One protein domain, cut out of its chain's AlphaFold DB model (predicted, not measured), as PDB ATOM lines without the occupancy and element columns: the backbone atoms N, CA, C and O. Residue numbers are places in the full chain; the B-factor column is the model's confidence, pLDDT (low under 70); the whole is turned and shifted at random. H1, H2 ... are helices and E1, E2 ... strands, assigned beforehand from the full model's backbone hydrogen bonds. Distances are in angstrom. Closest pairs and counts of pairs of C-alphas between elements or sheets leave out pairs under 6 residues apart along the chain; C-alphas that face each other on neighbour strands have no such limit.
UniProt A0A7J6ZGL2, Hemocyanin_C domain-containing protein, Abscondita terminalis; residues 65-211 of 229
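Overview. This is residues 65 to 211 of the 229 residues of the protein "Hemocyanin_C domain-containing protein" of Abscondita terminalis (UniProt A0A7J6ZGL2). A twisted three-stranded sheet, E3-E2-E5, has a two-stranded ribbon, E1-E4, crossing loosely over one face, and E3 bends toward the ribbon near its end. Short helices H1 and H3 sit near opposite ends of the sheet, and beyond its side lie H2 and long loops, of which residues 79 to 85 and 172 to 177 stick out. The 147 printed residues hold three named helices and five named strands, in the order E1 E2 H1 E3 E4 H2 E5 H3; both sheets are antiparallel. The class is mixed, with 61 residues in named elements, under half. The whole is only just loose, close to compact, with a radius of gyration of the C-alphas of 18.0 A and spans of 56 by 47 by 27 A.

Arrangement. E2, residues 106 to 116, is the inner strand between E3, residues 135 to 144, and E5, residues 198 to 206. N 110 and O 140 are 2.8 A apart, N 111 and O 203 2.8 A, both within hydrogen-bond range. E1, residues 93 to 100, and E4, residues 147 to 154, are antiparallel, with N 96 and O 151 at 2.9 A. E1 and E5 are only just apart, closest 8.2 A. H1, residues 127 to 133, only grazes the sheet; 1 of its 3 O i to N i+4 pairs and 3 of its 4 O i to N i+3 pairs are within range. H3, residues 207 to 210, is on the sheet at a height of 6.3 A, over none of its strands. H2, residues 164 to 167, is not on it; H2 and H3 are too short for O i to N i+4 pairs.

Along the chain. E1 begins at C-alpha 93 (29.959, 43.276, 54.485) and is 21.4 A long. E2 is 31.6 A, E3 25.3 A with a bend of 57 degrees at residue 141, E4 23.1 A and E5 25.9 A. H3 ends at C-alpha 210 (19.547, 29.315, 37.676).

Size, cuts and confidence. The C-alphas of Val 82 and Ser 103 are farthest apart, 56.7 A. The printed part has no cut; H2 to E5 is a long link. Confidence is low, under 70, at residues 65 to 84 and 168 to 178.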
ATOM      1  N   THR A  65       8.490  41.518  37.280       49.59
ATOM      2  CA  THR A  65       7.895  42.112  38.499       49.59
ATOM      3  C   THR A  65       8.898  42.176  39.673       49.59
ATOM      4  O   THR A  65       9.909  41.479  39.655       49.59
ATOM      5  N   LEU A  66       8.680  43.058  40.672       50.75
ATOM      6  CA  LEU A  66       9.741  43.542  41.593       50.75
ATOM      7  C   LEU A  66       9.328  43.738  43.078       50.75
ATOM      8  O   LEU A  66       8.171  44.028  43.374       50.75
ATOM      9  N   SER A  67      10.320  43.699  43.988       36.91
ATOM     10  CA  SER A  67      10.294  44.175  45.398       36.91
ATOM     11  C   SER A  67      11.689  44.742  45.844       36.91
ATOM     12  O   SER A  67      12.474  45.094  44.967       36.91
ATOM     13  N   GLN A  68      11.994  44.996  47.139       31.16
ATOM     14  CA  GLN A  68      12.917  46.084  47.624       31.16
ATOM     15  C   GLN A  68      13.753  45.752  48.911       31.16
ATOM     16  O   GLN A  68      13.337  44.838  49.614       31.16
ATOM     17  N   LYS A  69      14.823  46.452  49.404       30.92
ATOM     18  CA  LYS A  69      15.809  47.513  48.956       30.92
ATOM     19  C   LYS A  69      16.752  47.947  50.146       30.92
ATOM     20  O   LYS A  69      16.397  47.632  51.280       30.92
ATOM     21  N   THR A  70      17.832  48.751  49.932       26.53
ATOM     22  CA  THR A  70      18.553  49.715  50.877       26.53
ATOM     23  C   THR A  70      20.107  49.509  51.069       26.53
ATOM     24  O   THR A  70      20.608  48.524  50.548       26.53
ATOM     25  N   VAL A  71      20.899  50.458  51.658       27.73
ATOM     26  CA  VAL A  71      22.328  50.859  51.305       27.73
ATOM     27  C   VAL A  71      23.295  51.185  52.528       27.73
ATOM     28  O   VAL A  71      22.754  51.261  53.627       27.73
ATOM     29  N   ILE A  72      24.632  51.473  52.326       27.83
ATOM     30  CA  ILE A  72      25.711  52.169  53.183       27.83
ATOM     31  C   ILE A  72      26.803  51.249  53.885       27.83
ATOM     32  O   ILE A  72      26.396  50.178  54.319       27.83
ATOM     33  N   GLU A  73      28.133  51.505  54.161       26.86
ATOM     34  CA  GLU A  73      29.338  52.232  53.566       26.86
ATOM     35  C   GLU A  73      30.768  51.807  54.164       26.86
ATOM     36  O   GLU A  73      30.998  50.601  54.218       26.86
ATOM     37  N   PHE A  74      31.774  52.679  54.516       30.91
ATOM     38  CA  PHE A  74      33.252  52.466  54.223       30.91
ATOM     39  C   PHE A  74      34.441  52.991  55.150       30.91
ATOM     40  O   PHE A  74      34.355  54.116  55.629       30.91
ATOM     41  N   PHE A  75      35.621  52.289  55.247       32.59
ATOM     42  CA  PHE A  75      37.020  52.779  55.615       32.59
ATOM     43  C   PHE A  75      38.267  51.999  54.991       32.59
ATOM     44  O   PHE A  75      38.071  50.926  54.434       32.59
ATOM     45  N   ASN A  76      39.541  52.505  55.021       28.95
ATOM     46  CA  ASN A  76      40.660  52.222  54.029       28.95
ATOM     47  C   ASN A  76      42.114  51.813  54.531       28.95
ATOM     48  O   ASN A  76      42.383  51.942  55.721       28.95
ATOM     49  N   GLY A  77      43.078  51.438  53.632       28.81
ATOM     50  CA  GLY A  77      44.549  51.182  53.869       28.81
ATOM     51  C   GLY A  77      45.473  51.000  52.601       28.81
ATOM     52  O   GLY A  77      44.939  50.853  51.506       28.81
ATOM     53  N   PHE A  78      46.835  51.037  52.702       31.80
ATOM     54  CA  PHE A  78      47.818  51.115  51.554       31.80
ATOM     55  C   PHE A  78      49.307  50.715  51.869       31.80
ATOM     56  O   PHE A  78      49.694  50.877  53.024       31.80
ATOM     57  N   ILE A  79      50.148  50.287  50.878       35.59
ATOM     58  CA  ILE A  79      51.661  50.349  50.810       35.59
ATOM     59  C   ILE A  79      52.237  49.844  49.436       35.59
ATOM     60  O   ILE A  79      51.613  48.998  48.805       35.59
ATOM     61  N   ASP A  80      53.414  50.333  48.976       47.34
ATOM     62  CA  ASP A  80      54.056  50.040  47.651       47.34
ATOM     63  C   ASP A  80      55.262  49.052  47.676       47.34
ATOM     64  O   ASP A  80      55.866  48.855  48.735       47.34
ATOM     65  N   PRO A  81      55.716  48.524  46.509       57.75
ATOM     66  CA  PRO A  81      56.715  49.249  45.686       57.75
ATOM     67  C   PRO A  81      56.303  49.496  44.213       57.75
ATOM     68  O   PRO A  81      55.450  48.809  43.670       57.75
ATOM     69  N   VAL A  82      56.974  50.462  43.558       58.03
ATOM     70  CA  VAL A  82      56.539  51.168  42.324       58.03
ATOM     71  C   VAL A  82      55.214  51.905  42.541       58.03
ATOM     72  O   VAL A  82      54.131  51.343  42.440       58.03
ATOM     73  N   ARG A  83      55.311  53.205  42.844       61.94
ATOM     74  CA  ARG A  83      54.165  54.006  43.290       61.94
ATOM     75  C   ARG A  83      53.240  54.390  42.140       61.94
ATOM     76  O   ARG A  83      53.622  55.197  41.293       61.94
ATOM     77  N   PHE A  84      52.003  53.905  42.168       67.25
ATOM     78  CA  PHE A  84      50.909  54.436  41.356       67.25
ATOM     79  C   PHE A  84      49.633  54.563  42.192       67.25
ATOM     80  O   PHE A  84      49.266  53.670  42.951       67.25
ATOM     81  N   ILE A  85      48.947  55.700  42.061       71.69
ATOM     82  CA  ILE A  85      47.708  55.970  42.794       71.69
ATOM     83  C   ILE A  85      46.546  55.387  41.989       71.69
ATOM     84  O   ILE A  85      46.158  55.944  40.962       71.69
ATOM     85  N   HIS A  86      45.992  54.272  42.458       80.00
ATOM     86  CA  HIS A  86      44.774  53.674  41.913       80.00
ATOM     87  C   HIS A  86      43.535  54.106  42.717       80.00
ATOM     88  O   HIS A  86      43.639  54.653  43.818       80.00
ATOM     89  N   LEU A  87      42.337  53.872  42.166       83.38
ATOM     90  CA  LEU A  87      41.120  53.908  42.979       83.38
ATOM     91  C   LEU A  87      41.190  52.762  43.990       83.38
ATOM     92  O   LEU A  87      41.631  51.670  43.646       83.38
ATOM     93  N   GLN A  88      40.757  53.003  45.218       84.94
ATOM     94  CA  GLN A  88      40.611  51.962  46.220       84.94
ATOM     95  C   GLN A  88      39.278  52.152  46.925       84.94
ATOM     96  O   GLN A  88      38.872  53.287  47.196       84.94
ATOM     97  N   HIS A  89      38.620  51.035  47.211       82.44
ATOM     98  CA  HIS A  89      37.519  50.997  48.143       82.44
ATOM     99  C   HIS A  89      37.930  50.291  49.432       82.44
ATOM    100  O   HIS A  89      39.072  49.960  49.728       82.44
ATOM    101  N   PHE A  90      36.918  50.131  50.240       84.00
ATOM    102  CA  PHE A  90      36.972  50.042  51.662       84.00
ATOM    103  C   PHE A  90      36.343  48.697  52.035       84.00
ATOM    104  O   PHE A  90      35.246  48.459  51.528       84.00
ATOM    105  N   PRO A  91      36.966  47.786  52.806       87.31
ATOM    106  CA  PRO A  91      36.363  46.479  53.068       87.31
ATOM    107  C   PRO A  91      35.010  46.610  53.777       87.31
ATOM    108  O   PRO A  91      34.878  47.367  54.739       87.31
ATOM    109  N   PHE A  92      33.999  45.887  53.294       86.44
ATOM    110  CA  PHE A  92      32.628  45.984  53.802       86.44
ATOM    111  C   PHE A  92      31.923  44.617  53.790       86.44
ATOM    112  O   PHE A  92      32.455  43.623  53.293       86.44
ATOM    113  N   THR A  93      30.732  44.528  54.388       90.94
ATOM    114  CA  THR A  93      29.959  43.276  54.485       90.94
ATOM    115  C   THR A  93      28.479  43.532  54.237       90.94
ATOM    116  O   THR A  93      27.846  44.305  54.954       90.94
ATOM    117  N   TYR A  94      27.903  42.847  53.252       92.19
ATOM    118  CA  TYR A  94      26.459  42.818  53.051       92.19
ATOM    119  C   TYR A  94      25.796  42.034  54.187       92.19
ATOM    120  O   TYR A  94      26.170  40.891  54.452       92.19
ATOM    121  N   THR A  95      24.780  42.624  54.822       93.31
ATOM    122  CA  THR A  95      23.897  41.940  55.780       93.31
ATOM    123  C   THR A  95      22.480  41.930  55.218       93.31
ATOM    124  O   THR A  95      21.750  42.914  55.324       93.31
ATOM    125  N   ILE A  96      22.092  40.825  54.584       92.69
ATOM    126  CA  ILE A  96      20.809  40.683  53.887       92.69
ATOM    127  C   ILE A  96      19.853  39.892  54.779       92.69
ATOM    128  O   ILE A  96      20.096  38.730  55.099       92.69
ATOM    129  N   LYS A  97      18.749  40.527  55.178       92.81
ATOM    130  CA  LYS A  97      17.678  39.906  55.967       92.81
ATOM    131  C   LYS A  97      16.571  39.445  55.022       92.81
ATOM    132  O   LYS A  97      16.025  40.264  54.290       92.81
ATOM    133  N   VAL A  98      16.249  38.153  55.033       93.25
ATOM    134  CA  VAL A  98      15.236  37.556  54.148       93.25
ATOM    135  C   VAL A  98      14.394  36.532  54.902       93.25
ATOM    136  O   VAL A  98      14.916  35.737  55.682       93.25
ATOM    137  N   THR A  99      13.086  36.535  54.661       93.25
ATOM    138  CA  THR A  99      12.169  35.522  55.196       93.25
ATOM    139  C   THR A  99      11.821  34.530  54.098       93.25
ATOM    140  O   THR A  99      11.243  34.905  53.082       93.25
ATOM    141  N   ASN A 100      12.146  33.260  54.313       93.25
ATOM    142  CA  ASN A 100      11.667  32.156  53.497       93.25
ATOM    143  C   ASN A 100      10.291  31.718  54.019       93.25
ATOM    144  O   ASN A 100      10.174  31.240  55.148       93.25
ATOM    145  N   THR A 101       9.253  31.898  53.207       93.12
ATOM    146  CA  THR A 101       7.871  31.519  53.543       93.12
ATOM    147  C   THR A 101       7.547  30.054  53.236       93.12
ATOM    148  O   THR A 101       6.477  29.587  53.615       93.12
ATOM    149  N   GLU A 102       8.444  29.321  52.570       88.88
ATOM    150  CA  GLU A 102       8.281  27.888  52.304       88.88
ATOM    151  C   GLU A 102       8.412  27.056  53.588       88.88
ATOM    152  O   GLU A 102       9.204  27.364  54.480       88.88
ATOM    153  N   SER A 103       7.715  25.920  53.647       87.44
ATOM    154  CA  SER A 103       7.814  24.935  54.737       87.44
ATOM    155  C   SER A 103       9.094  24.083  54.714       87.44
ATOM    156  O   SER A 103       9.205  23.100  55.444       87.44
ATOM    157  N   ARG A 104      10.060  24.425  53.855       91.94
ATOM    158  CA  ARG A 104      11.275  23.647  53.582       91.94
ATOM    159  C   ARG A 104      12.477  24.550  53.336       91.94
ATOM    160  O   ARG A 104      12.330  25.718  52.972       91.94
ATOM    161  N   PHE A 105      13.669  23.971  53.468       92.19
ATOM    162  CA  PHE A 105      14.897  24.598  52.991       92.19
ATOM    163  C   PHE A 105      14.785  24.912  51.496       92.19
ATOM    164  O   PHE A 105      14.359  24.059  50.713       92.19
ATOM    165  N   LYS A 106      15.185  26.124  51.103       92.69
ATOM    166  CA  LYS A 106      15.222  26.558  49.704       92.69
ATOM    167  C   LYS A 106      16.619  27.048  49.346       92.69
ATOM    168  O   LYS A 106      17.178  27.887  50.045       92.69
ATOM    169  N   LEU A 107      17.173  26.523  48.257       93.69
ATOM    170  CA  LEU A 107      18.419  27.013  47.676       93.69
ATOM    171  C   LEU A 107      18.075  28.130  46.679       93.69
ATOM    172  O   LEU A 107      17.215  27.948  45.819       93.69
ATOM    173  N   GLY A 108      18.713  29.287  46.815       93.19
ATOM    174  CA  GLY A 108      18.532  30.430  45.921       93.19
ATOM    175  C   GLY A 108      19.863  30.994  45.445       93.19
ATOM    176  O   GLY A 108      20.902  30.732  46.048       93.19
ATOM    177  N   THR A 109      19.841  31.801  44.388       94.31
ATOM    178  CA  THR A 109      21.014  32.573  43.952       94.31
ATOM    179  C   THR A 109      20.840  34.016  44.389       94.31
ATOM    180  O   THR A 109      19.992  34.733  43.858       94.31
ATOM    181  N   CYS A 110      21.648  34.466  45.345       94.06
ATOM    182  CA  CYS A 110      21.742  35.881  45.664       94.06
ATOM    183  C   CYS A 110      22.508  36.598  44.546       94.06
ATOM    184  O   CYS A 110      23.595  36.176  44.155       94.06
ATOM    185  N   ARG A 111      21.922  37.674  44.018       95.12
ATOM    186  CA  ARG A 111      22.480  38.546  42.980       95.12
ATOM    187  C   ARG A 111      22.460  39.975  43.520       95.12
ATOM    188  O   ARG A 111      21.391  40.474  43.882       95.12
ATOM    189  N   ILE A 112      23.620  40.624  43.592       93.44
ATOM    190  CA  ILE A 112      23.770  41.975  44.145       93.44
ATOM    191  C   ILE A 112      24.232  42.930  43.046       93.44
ATOM    192  O   ILE A 112      25.180  42.639  42.317       93.44
ATOM    193  N   PHE A 113      23.581  44.090  42.961       95.00
ATOM    194  CA  PHE A 113      23.886  45.145  42.000       95.00
ATOM    195  C   PHE A 113      23.804  46.540  42.638       95.00
ATOM    196  O   PHE A 113      23.095  46.736  43.626       95.00
ATOM    197  N   ILE A 114      24.450  47.533  42.026       93.00
ATOM    198  CA  ILE A 114      24.226  48.962  42.314       93.00
ATOM    199  C   ILE A 114      23.806  49.718  41.054       93.00
ATOM    200  O   ILE A 114      24.181  49.341  39.948       93.00
ATOM    201  N   ALA A 115      23.071  50.818  41.217       93.12
ATOM    202  CA  ALA A 115      22.762  51.747  40.128       93.12
ATOM    203  C   ALA A 115      22.738  53.208  40.616       93.12
ATOM    204  O   ALA A 115      22.322  53.451  41.752       93.12
ATOM    205  N   PRO A 116      23.158  54.201  39.810       93.06
ATOM    206  CA  PRO A 116      23.087  55.610  40.193       93.06
ATOM    207  C   PRO A 116      21.626  56.064  40.320       93.06
ATOM    208  O   PRO A 116      20.778  55.697  39.503       93.06
ATOM    209  N   GLN A 117      21.309  56.865  41.342       88.44
ATOM    210  CA  GLN A 117      19.940  57.366  41.548       88.44
ATOM    211  C   GLN A 117      19.627  58.642  40.743       88.44
ATOM    212  O   GLN A 117      18.471  58.868  40.380       88.44
ATOM    213  N   PHE A 118      20.641  59.456  40.432       90.69
ATOM    214  CA  PHE A 118      20.498  60.761  39.774       90.69
ATOM    215  C   PHE A 118      21.494  60.921  38.623       90.69
ATOM    216  O   PHE A 118      22.550  60.298  38.630       90.69
ATOM    217  N   ASP A 119      21.185  61.772  37.647       89.06
ATOM    218  CA  ASP A 119      22.128  62.173  36.603       89.06
ATOM    219  C   ASP A 119      23.093  63.279  37.077       89.06
ATOM    220  O   ASP A 119      23.023  63.769  38.206       89.06
ATOM    221  N   GLU A 120      24.016  63.691  36.207       87.12
ATOM    222  CA  GLU A 120      24.994  64.749  36.503       87.12
ATOM    223  C   GLU A 120      24.362  66.103  36.862       87.12
ATOM    224  O   GLU A 120      24.992  66.906  37.548       87.12
ATOM    225  N   LYS A 121      23.109  66.339  36.448       89.69
ATOM    226  CA  LYS A 121      22.329  67.548  36.740       89.69
ATOM    227  C   LYS A 121      21.452  67.391  37.991       89.69
ATOM    228  O   LYS A 121      20.601  68.239  38.242       89.69
ATOM    229  N   GLY A 122      21.634  66.313  38.760       86.75
ATOM    230  CA  GLY A 122      20.889  66.035  39.990       86.75
ATOM    231  C   GLY A 122      19.444  65.581  39.766       86.75
ATOM    232  O   GLY A 122      18.650  65.607  40.703       86.75
ATOM    233  N   ARG A 123      19.072  65.172  38.547       91.00
ATOM    234  CA  ARG A 123      17.706  64.728  38.215       91.00
ATOM    235  C   ARG A 123      17.591  63.221  38.399       91.00
ATOM    236  O   ARG A 123      18.499  62.497  38.002       91.00
ATOM    237  N   SER A 124      16.493  62.732  38.970       89.81
ATOM    238  CA  SER A 124      16.299  61.297  39.209       89.81
ATOM    239  C   SER A 124      16.284  60.487  37.905       89.81
ATOM    240  O   SER A 124      15.707  60.898  36.896       89.81
ATOM    241  N   ILE A 125      16.928  59.316  37.915       89.81
ATOM    242  CA  ILE A 125      16.997  58.428  36.748       89.81
ATOM    243  C   ILE A 125      15.828  57.438  36.791       89.81
ATOM    244  O   ILE A 125      15.745  56.593  37.680       89.81
ATOM    245  N   GLY A 126      14.933  57.512  35.802       86.56
ATOM    246  CA  GLY A 126      13.835  56.552  35.644       86.56
ATOM    247  C   GLY A 126      14.331  55.134  35.330       86.56
ATOM    248  O   GLY A 126      15.310  54.963  34.600       86.56
ATOM    249  N   LEU A 127      13.625  54.119  35.845       84.00
ATOM    250  CA  LEU A 127      14.055  52.708  35.864       84.00
ATOM    251  C   LEU A 127      14.569  52.177  34.514       84.00
ATOM    252  O   LEU A 127      15.582  51.485  34.484       84.00
ATOM    253  N   CYS A 128      13.934  52.532  33.393       84.56
ATOM    254  CA  CYS A 128      14.348  52.068  32.064       84.56
ATOM    255  C   CYS A 128      15.762  52.530  31.670       84.56
ATOM    256  O   CYS A 128      16.494  51.758  31.058       84.56
ATOM    257  N   LYS A 129      16.159  53.753  32.057       86.50
ATOM    258  CA  LYS A 129      17.530  54.260  31.885       86.50
ATOM    259  C   LYS A 129      18.444  53.778  33.011       86.50
ATOM    260  O   LYS A 129      19.603  53.470  32.765       86.50
ATOM    261  N   GLN A 130      17.927  53.663  34.238       87.88
ATOM    262  CA  GLN A 130      18.696  53.138  35.367       87.88
ATOM    263  C   GLN A 130      19.163  51.697  35.106       87.88
ATOM    264  O   GLN A 130      20.289  51.375  35.463       87.88
ATOM    265  N   ARG A 131      18.362  50.873  34.404       87.00
ATOM    266  CA  ARG A 131      18.707  49.503  33.976       87.00
ATOM    267  C   ARG A 131      20.023  49.419  33.198       87.00
ATOM    268  O   ARG A 131      20.771  48.471  33.392       87.00
ATOM    269  N   GLN A 132      20.303  50.402  32.344       87.00
ATOM    270  CA  GLN A 132      21.527  50.475  31.531       87.00
ATOM    271  C   GLN A 132      22.752  50.943  32.341       87.00
ATOM    272  O   GLN A 132      23.866  50.950  31.836       87.00
ATOM    273  N   LEU A 133      22.545  51.339  33.601       90.62
ATOM    274  CA  LEU A 133      23.561  51.827  34.533       90.62
ATOM    275  C   LEU A 133      23.663  50.925  35.780       90.62
ATOM    276  O   LEU A 133      24.179  51.353  36.814       90.62
ATOM    277  N   ILE A 134      23.135  49.696  35.702       91.12
ATOM    278  CA  ILE A 134      23.253  48.677  36.750       91.12
ATOM    279  C   ILE A 134      24.623  47.998  36.633       91.12
ATOM    280  O   ILE A 134      24.932  47.391  35.612       91.12
ATOM    281  N   ILE A 135      25.413  48.053  37.704       93.94
ATOM    282  CA  ILE A 135      26.710  47.378  37.836       93.94
ATOM    283  C   ILE A 135      26.517  46.141  38.723       93.94
ATOM    284  O   ILE A 135      25.888  46.228  39.781       93.94
ATOM    285  N   ALA A 136      27.042  44.991  38.294       94.62
ATOM    286  CA  ALA A 136      27.048  43.761  39.085       94.62
ATOM    287  C   ALA A 136      28.111  43.836  40.189       94.62
ATOM    288  O   ALA A 136      29.230  44.272  39.942       94.62
ATOM    289  N   MET A 137      27.751  43.398  41.396       94.19
ATOM    290  CA  MET A 137      28.612  43.472  42.581       94.19
ATOM    291  C   MET A 137      28.999  42.096  43.115       94.19
ATOM    292  O   MET A 137      30.127  41.913  43.556       94.19
ATOM    293  N   ASP A 138      28.068  41.139  43.107       95.38
ATOM    294  CA  ASP A 138      28.306  39.758  43.536       95.38
ATOM    295  C   ASP A 138      27.180  38.830  43.049       95.38
ATOM    296  O   ASP A 138      26.050  39.269  42.798       95.38
ATOM    297  N   ARG A 139      27.477  37.533  42.946       94.38
ATOM    298  CA  ARG A 139      26.519  36.453  42.677       94.38
ATOM    299  C   ARG A 139      26.966  35.188  43.405       94.38
ATOM    300  O   ARG A 139      28.049  34.686  43.124       94.38
ATOM    301  N   PHE A 140      26.132  34.643  44.287       93.69
ATOM    302  CA  PHE A 140      26.466  33.454  45.081       93.69
ATOM    303  C   PHE A 140      25.224  32.641  45.465       93.69
ATOM    304  O   PHE A 140      24.121  33.176  45.576       93.69
ATOM    305  N   ALA A 141      25.396  31.334  45.667       93.56
ATOM    306  CA  ALA A 141      24.326  30.456  46.140       93.56
ATOM    307  C   ALA A 141      24.089  30.634  47.652       93.56
ATOM    308  O   ALA A 141      25.039  30.788  48.421       93.56
ATOM    309  N   VAL A 142      22.827  30.591  48.081       94.44
ATOM    310  CA  VAL A 142      22.405  30.733  49.483       94.44
ATOM    311  C   VAL A 142      21.363  29.684  49.857       94.44
ATOM    312  O   VAL A 142      20.323  29.564  49.209       94.44
ATOM    313  N   THR A 143      21.618  28.934  50.927       95.12
ATOM    314  CA  THR A 143      20.640  28.008  51.515       95.12
ATOM    315  C   THR A 143      19.812  28.753  52.553       95.12
ATOM    316  O   THR A 143      20.347  29.216  53.557       95.12
ATOM    317  N   LEU A 144      18.504  28.856  52.325       94.31
ATOM    318  CA  LEU A 144      17.556  29.496  53.230       94.31
ATOM    319  C   LEU A 144      16.829  28.428  54.053       94.31
ATOM    320  O   LEU A 144      16.144  27.572  53.491       94.31
ATOM    321  N   ALA A 145      16.938  28.493  55.380       95.38
ATOM    322  CA  ALA A 145      16.075  27.744  56.294       95.38
ATOM    323  C   ALA A 145      14.628  28.266  56.228       95.38
ATOM    324  O   ALA A 145      14.388  29.343  55.684       95.38
ATOM    325  N   GLN A 146      13.656  27.531  56.771       94.56
ATOM    326  CA  GLN A 146      12.290  28.046  56.943       94.56
ATOM    327  C   GLN A 146      12.295  29.279  57.866       94.56
ATOM    328  O   GLN A 146      12.965  29.284  58.897       94.56
ATOM    329  N   GLY A 147      11.514  30.308  57.529       92.94
ATOM    330  CA  GLY A 147      11.388  31.516  58.344       92.94
ATOM    331  C   GLY A 147      12.513  32.531  58.117       92.94
ATOM    332  O   GLY A 147      12.950  32.763  56.989       92.94
ATOM    333  N   PHE A 148      12.927  33.215  59.183       94.75
ATOM    334  CA  PHE A 148      13.845  34.352  59.098       94.75
ATOM    335  C   PHE A 148      15.310  33.914  58.958       94.75
ATOM    336  O   PHE A 148      15.836  33.186  59.795       94.75
ATOM    337  N   ASN A 149      15.984  34.426  57.930       92.56
ATOM    338  CA  ASN A 149      17.394  34.193  57.637       92.56
ATOM    339  C   ASN A 149      18.147  35.535  57.613       92.56
ATOM    340  O   ASN A 149      17.621  36.560  57.170       92.56
ATOM    341  N   THR A 150      19.408  35.530  58.051       94.00
ATOM    342  CA  THR A 150      20.343  36.649  57.857       94.00
ATOM    343  C   THR A 150      21.579  36.127  57.137       94.00
ATOM    344  O   THR A 150      22.296  35.286  57.665       94.00
ATOM    345  N   ILE A 151      21.798  36.616  55.920       92.75
ATOM    346  CA  ILE A 151      22.933  36.274  55.065       92.75
ATOM    347  C   ILE A 151      24.006  37.344  55.274       92.75
ATOM    348  O   ILE A 151      23.737  38.534  55.092       92.75
ATOM    349  N   THR A 152      25.218  36.925  55.627       92.69
ATOM    350  CA  THR A 152      26.399  37.791  55.741       92.69
ATOM    351  C   THR A 152      27.392  37.459  54.636       92.69
ATOM    352  O   THR A 152      27.769  36.298  54.490       92.69
ATOM    353  N   ARG A 153      27.828  38.462  53.870       94.19
ATOM    354  CA  ARG A 153      28.746  38.282  52.735       94.19
ATOM    355  C   ARG A 153      29.774  39.409  52.696       94.19
ATOM    356  O   ARG A 153      29.397  40.572  52.558       94.19
ATOM    357  N   VAL A 154      31.055  39.077  52.845       93.56
ATOM    358  CA  VAL A 154      32.156  40.054  52.808       93.56
ATOM    359  C   VAL A 154      32.460  40.472  51.366       93.56
ATOM    360  O   VAL A 154      32.271  39.687  50.438       93.56
ATOM    361  N   SER A 155      32.931  41.704  51.161       91.75
ATOM    362  CA  SER A 155      33.205  42.230  49.817       91.75
ATOM    363  C   SER A 155      34.276  41.431  49.067       91.75
ATOM    364  O   SER A 155      34.168  41.250  47.857       91.75
ATOM    365  N   THR A 156      35.289  40.939  49.784       90.94
ATOM    366  CA  THR A 156      36.459  40.224  49.243       90.94
ATOM    367  C   THR A 156      36.123  38.928  48.516       90.94
ATOM    368  O   THR A 156      36.888  38.511  47.654       90.94
ATOM    369  N   ASP A 157      34.983  38.307  48.824       92.75
ATOM    370  CA  ASP A 157      34.569  37.050  48.196       92.75
ATOM    371  C   ASP A 157      33.815  37.259  46.866       92.75
ATOM    372  O   ASP A 157      33.304  36.289  46.293       92.75
ATOM    373  N   SER A 158      33.649  38.512  46.423       93.06
ATOM    374  CA  SER A 158      32.817  38.874  45.271       93.06
ATOM    375  C   SER A 158      33.188  38.076  44.022       93.06
ATOM    376  O   SER A 158      34.312  38.158  43.521       93.06
ATOM    377  N   THR A 159      32.199  37.390  43.438       92.88
ATOM    378  CA  THR A 159      32.362  36.650  42.176       92.88
ATOM    379  C   THR A 159      32.504  37.550  40.946       92.88
ATOM    380  O   THR A 159      32.564  37.053  39.826       92.88
ATOM    381  N   VAL A 160      32.594  38.870  41.126       92.56
ATOM    382  CA  VAL A 160      32.966  39.834  40.079       92.56
ATOM    383  C   VAL A 160      34.482  40.079  40.057       92.56
ATOM    384  O   VAL A 160      35.029  40.427  39.008       92.56
ATOM    385  N   THR A 161      35.180  39.898  41.188       90.88
ATOM    386  CA  THR A 161      36.533  40.450  41.376       90.88
ATOM    387  C   THR A 161      37.640  39.438  41.651       90.88
ATOM    388  O   THR A 161      37.401  38.375  42.214       90.88
ATOM    389  N   ILE A 162      38.875  39.831  41.321       88.81
ATOM    390  CA  ILE A 162      40.125  39.187  41.754       88.81
ATOM    391  C   ILE A 162      40.932  40.106  42.694       88.81
ATOM    392  O   ILE A 162      40.849  41.335  42.564       88.81
ATOM    393  N   PRO A 163      41.744  39.543  43.614       86.50
ATOM    394  CA  PRO A 163      42.725  40.289  44.405       86.50
ATOM    395  C   PRO A 163      43.666  41.154  43.556       86.50
ATOM    396  O   PRO A 163      43.938  40.867  42.389       86.50
ATOM    397  N   PHE A 164      44.200  42.219  44.151       79.44
ATOM    398  CA  PHE A 164      45.029  43.198  43.440       79.44
ATOM    399  C   PHE A 164      46.354  42.597  42.955       79.44
ATOM    400  O   PHE A 164      46.760  42.800  41.815       79.44
ATOM    401  N   GLU A 165      46.976  41.773  43.792       75.44
ATOM    402  CA  GLU A 165      48.219  41.053  43.525       75.44
ATOM    403  C   GLU A 165      48.049  40.041  42.384       75.44
ATOM    404  O   GLU A 165      49.009  39.719  41.689       75.44
ATOM    405  N   GLN A 166      46.826  39.542  42.184       77.62
ATOM    406  CA  GLN A 166      46.465  38.629  41.102       77.62
ATOM    407  C   GLN A 166      46.259  39.388  39.783       77.62
ATOM    408  O   GLN A 166      46.746  38.938  38.750       77.62
ATOM    409  N   ALA A 167      45.650  40.577  39.832       70.75
ATOM    410  CA  ALA A 167      45.516  41.479  38.683       70.75
ATOM    411  C   ALA A 167      46.853  42.090  38.198       70.75
ATOM    412  O   ALA A 167      46.920  42.608  37.085       70.75
ATOM    413  N   LEU A 168      47.912  42.041  39.017       69.06
ATOM    414  CA  LEU A 168      49.264  42.515  38.678       69.06
ATOM    415  C   LEU A 168      50.233  41.409  38.218       69.06
ATOM    416  O   LEU A 168      51.385  41.705  37.895       69.06
ATOM    417  N   ARG A 169      49.821  40.134  38.199       66.06
ATOM    418  CA  ARG A 169      50.696  39.034  37.762       66.06
ATOM    419  C   ARG A 169      50.836  39.014  36.242       66.06
ATOM    420  O   ARG A 169      49.859  38.821  35.525       66.06
ATOM    421  N   ASN A 170      52.074  39.123  35.759       52.19
ATOM    422  CA  ASN A 170      52.395  38.838  34.362       52.19
ATOM    423  C   ASN A 170      52.048  37.379  34.022       52.19
ATOM    424  O   ASN A 170      52.343  36.462  34.789       52.19
ATOM    425  N   SER A 171      51.477  37.171  32.839       52.69
ATOM    426  CA  SER A 171      50.985  35.892  32.310       52.69
ATOM    427  C   SER A 171      52.097  34.944  31.822       52.69
ATOM    428  O   SER A 171      51.982  34.321  30.772       52.69
ATOM    429  N   SER A 172      53.197  34.841  32.576       48.09
ATOM    430  CA  SER A 172      54.395  34.058  32.228       48.09
ATOM    431  C   SER A 172      54.567  32.769  33.047       48.09
ATOM    432  O   SER A 172      55.667  32.226  33.109       48.09
ATOM    433  N   SER A 173      53.506  32.295  33.703       47.88
ATOM    434  CA  SER A 173      53.443  30.994  34.378       47.88
ATOM    435  C   SER A 173      52.170  30.275  33.942       47.88
ATOM    436  O   SER A 173      51.079  30.792  34.170       47.88
ATOM    437  N   GLU A 174      52.304  29.102  33.321       50.38
ATOM    438  CA  GLU A 174      51.179  28.360  32.725       50.38
ATOM    439  C   GLU A 174      50.247  27.712  33.776       50.38
ATOM    440  O   GLU A 174      49.121  27.325  33.461       50.38
ATOM    441  N   ASP A 175      50.671  27.659  35.043       48.53
ATOM    442  CA  ASP A 175      49.894  27.096  36.150       48.53
ATOM    443  C   ASP A 175      48.783  28.039  36.656       48.53
ATOM    444  O   ASP A 175      48.995  28.906  37.506       48.53
ATOM    445  N   ASN A 176      47.555  27.732  36.222       54.34
ATOM    446  CA  ASN A 176      46.260  28.331  36.584       54.34
ATOM    447  C   ASN A 176      45.945  29.681  35.910       54.34
ATOM    448  O   ASN A 176      46.409  30.748  36.309       54.34
ATOM    449  N   ASN A 177      45.017  29.627  34.947       55.88
ATOM    450  CA  ASN A 177      44.516  30.736  34.120       55.88
ATOM    451  C   ASN A 177      43.615  31.751  34.878       55.88
ATOM    452  O   ASN A 177      42.619  32.245  34.356       55.88
ATOM    453  N   CYS A 178      43.942  32.064  36.134       69.00
ATOM    454  CA  CYS A 178      43.151  32.921  37.024       69.00
ATOM    455  C   CYS A 178      43.378  34.436  36.830       69.00
ATOM    456  O   CYS A 178      43.037  35.228  37.708       69.00
ATOM    457  N   GLY A 179      43.973  34.861  35.711       72.31
ATOM    458  CA  GLY A 179      44.233  36.279  35.427       72.31
ATOM    459  C   GLY A 179      42.985  37.087  35.048       72.31
ATOM    460  O   GLY A 179      43.021  38.314  35.078       72.31
ATOM    461  N   CYS A 180      41.880  36.423  34.696       81.19
ATOM    462  CA  CYS A 180      40.624  37.093  34.379       81.19
ATOM    463  C   CYS A 180      39.868  37.486  35.658       81.19
ATOM    464  O   CYS A 180      39.628  36.656  36.531       81.19
ATOM    465  N   GLY A 181      39.450  38.751  35.731       86.00
ATOM    466  CA  GLY A 181      38.520  39.258  36.735       86.00
ATOM    467  C   GLY A 181      38.610  40.771  36.888       86.00
ATOM    468  O   GLY A 181      39.581  41.392  36.457       86.00
ATOM    469  N   TRP A 182      37.603  41.389  37.506       90.19
ATOM    470  CA  TRP A 182      37.666  42.822  37.795       90.19
ATOM    471  C   TRP A 182      38.604  43.076  38.993       90.19
ATOM    472  O   TRP A 182      38.475  42.389  40.008       90.19
ATOM    473  N   PRO A 183      39.557  44.023  38.949       90.44
ATOM    474  CA  PRO A 183      40.422  44.286  40.101       90.44
ATOM    475  C   PRO A 183      39.602  44.723  41.321       90.44
ATOM    476  O   PRO A 183      38.825  45.673  41.224       90.44
ATOM    477  N   HIS A 184      39.775  44.059  42.473       90.56
ATOM    478  CA  HIS A 184      38.916  44.275  43.650       90.56
ATOM    479  C   HIS A 184      38.819  45.752  44.062       90.56
ATOM    480  O   HIS A 184      37.730  46.253  44.315       90.56
ATOM    481  N   HIS A 185      39.925  46.497  43.989       85.12
ATOM    482  CA  HIS A 185      39.972  47.926  44.315       85.12
ATOM    483  C   HIS A 185      39.077  48.828  43.426       85.12
ATOM    484  O   HIS A 185      38.834  49.984  43.777       85.12
ATOM    485  N   MET A 186      38.554  48.311  42.303       90.62
ATOM    486  CA  MET A 186      37.580  48.969  41.418       90.62
ATOM    487  C   MET A 186      36.152  48.399  41.515       90.62
ATOM    488  O   MET A 186      35.307  48.780  40.705       90.62
ATOM    489  N   LEU A 187      35.836  47.522  42.482       92.88
ATOM    490  CA  LEU A 187      34.478  46.979  42.701       92.88
ATOM    491  C   LEU A 187      33.400  48.073  42.821       92.88
ATOM    492  O   LEU A 187      32.230  47.837  42.534       92.88
ATOM    493  N   LEU A 188      33.787  49.275  43.255       92.19
ATOM    494  CA  LEU A 188      32.893  50.396  43.522       92.19
ATOM    495  C   LEU A 188      33.289  51.646  42.718       92.19
ATOM    496  O   LEU A 188      34.468  52.004  42.683       92.19
ATOM    497  N   PRO A 189      32.319  52.371  42.126       92.44
ATOM    498  CA  PRO A 189      32.562  53.675  41.522       92.44
ATOM    499  C   PRO A 189      33.104  54.702  42.524       92.44
ATOM    500  O   PRO A 189      32.664  54.770  43.669       92.44
ATOM    501  N   LYS A 190      33.991  55.587  42.052       87.56
ATOM    502  CA  LYS A 190      34.674  56.626  42.851       87.56
ATOM    503  C   LYS A 190      33.748  57.590  43.617       87.56
ATOM    504  O   LYS A 190      34.176  58.186  44.602       87.56
ATOM    505  N   GLY A 191      32.510  57.790  43.158       87.50
ATOM    506  CA  GLY A 191      31.568  58.737  43.762       87.50
ATOM    507  C   GLY A 191      32.050  60.196  43.718       87.50
ATOM    508  O   GLY A 191      32.705  60.624  42.765       87.50
ATOM    509  N   LYS A 192      31.698  60.978  44.746       82.62
ATOM    510  CA  LYS A 192      32.109  62.381  44.942       82.62
ATOM    511  C   LYS A 192      32.477  62.612  46.421       82.62
ATOM    512  O   LYS A 192      31.961  61.883  47.265       82.62
ATOM    513  N   PRO A 193      33.292  63.630  46.773       79.44
ATOM    514  CA  PRO A 193      33.693  63.883  48.166       79.44
ATOM    515  C   PRO A 193      32.535  64.148  49.143       79.44
ATOM    516  O   PRO A 193      32.637  63.800  50.310       79.44
ATOM    517  N   GLY A 194      31.423  64.723  48.669       80.81
ATOM    518  CA  GLY A 194      30.184  64.897  49.445       80.81
ATOM    519  C   GLY A 194      29.234  63.691  49.394       80.81
ATOM    520  O   GLY A 194      28.031  63.868  49.561       80.81
ATOM    521  N   GLY A 195      29.748  62.499  49.078       84.25
ATOM    522  CA  GLY A 195      28.955  61.315  48.753       84.25
ATOM    523  C   GLY A 195      28.333  61.364  47.352       84.25
ATOM    524  O   GLY A 195      28.297  62.398  46.680       84.25
ATOM    525  N   TYR A 196      27.840  60.217  46.882       85.81
ATOM    526  CA  TYR A 196      27.002  60.135  45.685       85.81
ATOM    527  C   TYR A 196      26.042  58.938  45.807       85.81
ATOM    528  O   TYR A 196      26.512  57.807  45.943       85.81
ATOM    529  N   PRO A 197      24.714  59.148  45.794       88.38
ATOM    530  CA  PRO A 197      23.758  58.110  46.168       88.38
ATOM    531  C   PRO A 197      23.569  57.055  45.069       88.38
ATOM    532  O   PRO A 197      22.979  57.305  44.012       88.38
ATOM    533  N   TYR A 198      24.009  55.838  45.375       91.44
ATOM    534  CA  TYR A 198      23.664  54.624  44.640       91.44
ATOM    535  C   TYR A 198      22.442  53.940  45.261       91.44
ATOM    536  O   TYR A 198      22.159  54.058  46.452       91.44
ATOM    537  N   GLN A 199      21.676  53.224  44.448       90.00
ATOM    538  CA  GLN A 199      20.660  52.281  44.890       90.00
ATOM    539  C   GLN A 199      21.282  50.887  44.893       90.00
ATOM    540  O   GLN A 199      21.580  50.361  43.823       90.00
ATOM    541  N   LEU A 200      21.447  50.287  46.074       90.31
ATOM    542  CA  LEU A 200      21.734  48.858  46.185       90.31
ATOM    543  C   LEU A 200      20.465  48.063  45.840       90.31
ATOM    544  O   LEU A 200      19.368  48.367  46.325       90.31
ATOM    545  N   ILE A 201      20.633  47.058  44.989       92.19
ATOM    546  CA  ILE A 201      19.599  46.150  44.504       92.19
ATOM    547  C   ILE A 201      20.063  44.737  44.855       92.19
ATOM    548  O   ILE A 201      21.121  44.299  44.410       92.19
ATOM    549  N   VAL A 202      19.270  44.029  45.653       92.50
ATOM    550  CA  VAL A 202      19.509  42.628  46.012       92.50
ATOM    551  C   VAL A 202      18.329  41.817  45.504       92.50
ATOM    552  O   VAL A 202      17.180  42.145  45.796       92.50
ATOM    553  N   MET A 203      18.619  40.766  44.746       91.12
ATOM    554  CA  MET A 203      17.646  39.794  44.256       91.12
ATOM    555  C   MET A 203      18.055  38.402  44.737       91.12
ATOM    556  O   MET A 203      19.246  38.104  44.827       91.12
ATOM    557  N   ILE A 204      17.080  37.547  45.040       93.94
ATOM    558  CA  ILE A 204      17.308  36.118  45.274       93.94
ATOM    559  C   ILE A 204      16.398  35.359  44.306       93.94
ATOM    560  O   ILE A 204      15.178  35.388  44.462       93.94
ATOM    561  N   SER A 205      16.990  34.747  43.278       92.00
ATOM    562  CA  SER A 205      16.302  33.870  42.318       92.00
ATOM    563  C   SER A 205      16.302  32.413  42.800       92.00
ATOM    564  O   SER A 205      17.032  32.064  43.732       92.00
ATOM    565  N   ASP A 206      15.451  31.562  42.217       90.06
ATOM    566  CA  ASP A 206      15.417  30.134  42.545       90.06
ATOM    567  C   ASP A 206      16.623  29.418  41.922       90.06
ATOM    568  O   ASP A 206      16.802  29.428  40.702       90.06
ATOM    569  N   TYR A 207      17.447  28.763  42.743       90.38
ATOM    570  CA  TYR A 207      18.644  28.086  42.245       90.38
ATOM    571  C   TYR A 207      18.297  26.935  41.285       90.38
ATOM    572  O   TYR A 207      19.088  26.604  40.402       90.38
ATOM    573  N   ALA A 208      17.108  26.334  41.407       88.25
ATOM    574  CA  ALA A 208      16.657  25.301  40.478       88.25
ATOM    575  C   ALA A 208      16.441  25.838  39.048       88.25
ATOM    576  O   ALA A 208      16.599  25.076  38.096       88.25
ATOM    577  N   GLU A 209      16.125  27.129  38.898       89.12
ATOM    578  CA  GLU A 209      15.983  27.812  37.604       89.12
ATOM    579  C   GLU A 209      17.322  28.381  37.100       89.12
ATOM    580  O   GLU A 209      17.564  28.411  35.895       89.12
ATOM    581  N   ASP A 210      18.214  28.791  38.011       86.81
ATOM    582  CA  ASP A 210      19.547  29.315  37.676       86.81
ATOM    583  C   ASP A 210      20.580  28.229  37.310       86.81
ATOM    584  O   ASP A 210      21.567  28.516  36.627       86.81
ATOM    585  N   SER A 211      20.424  27.000  37.818       84.94
ATOM    586  CA  SER A 211      21.485  25.981  37.777       84.94
ATOM    587  C   SER A 211      21.555  25.183  36.469       84.94
ATOM    588  O   SER A 211      20.574  24.620  35.982       84.94
TER     589      SER A 211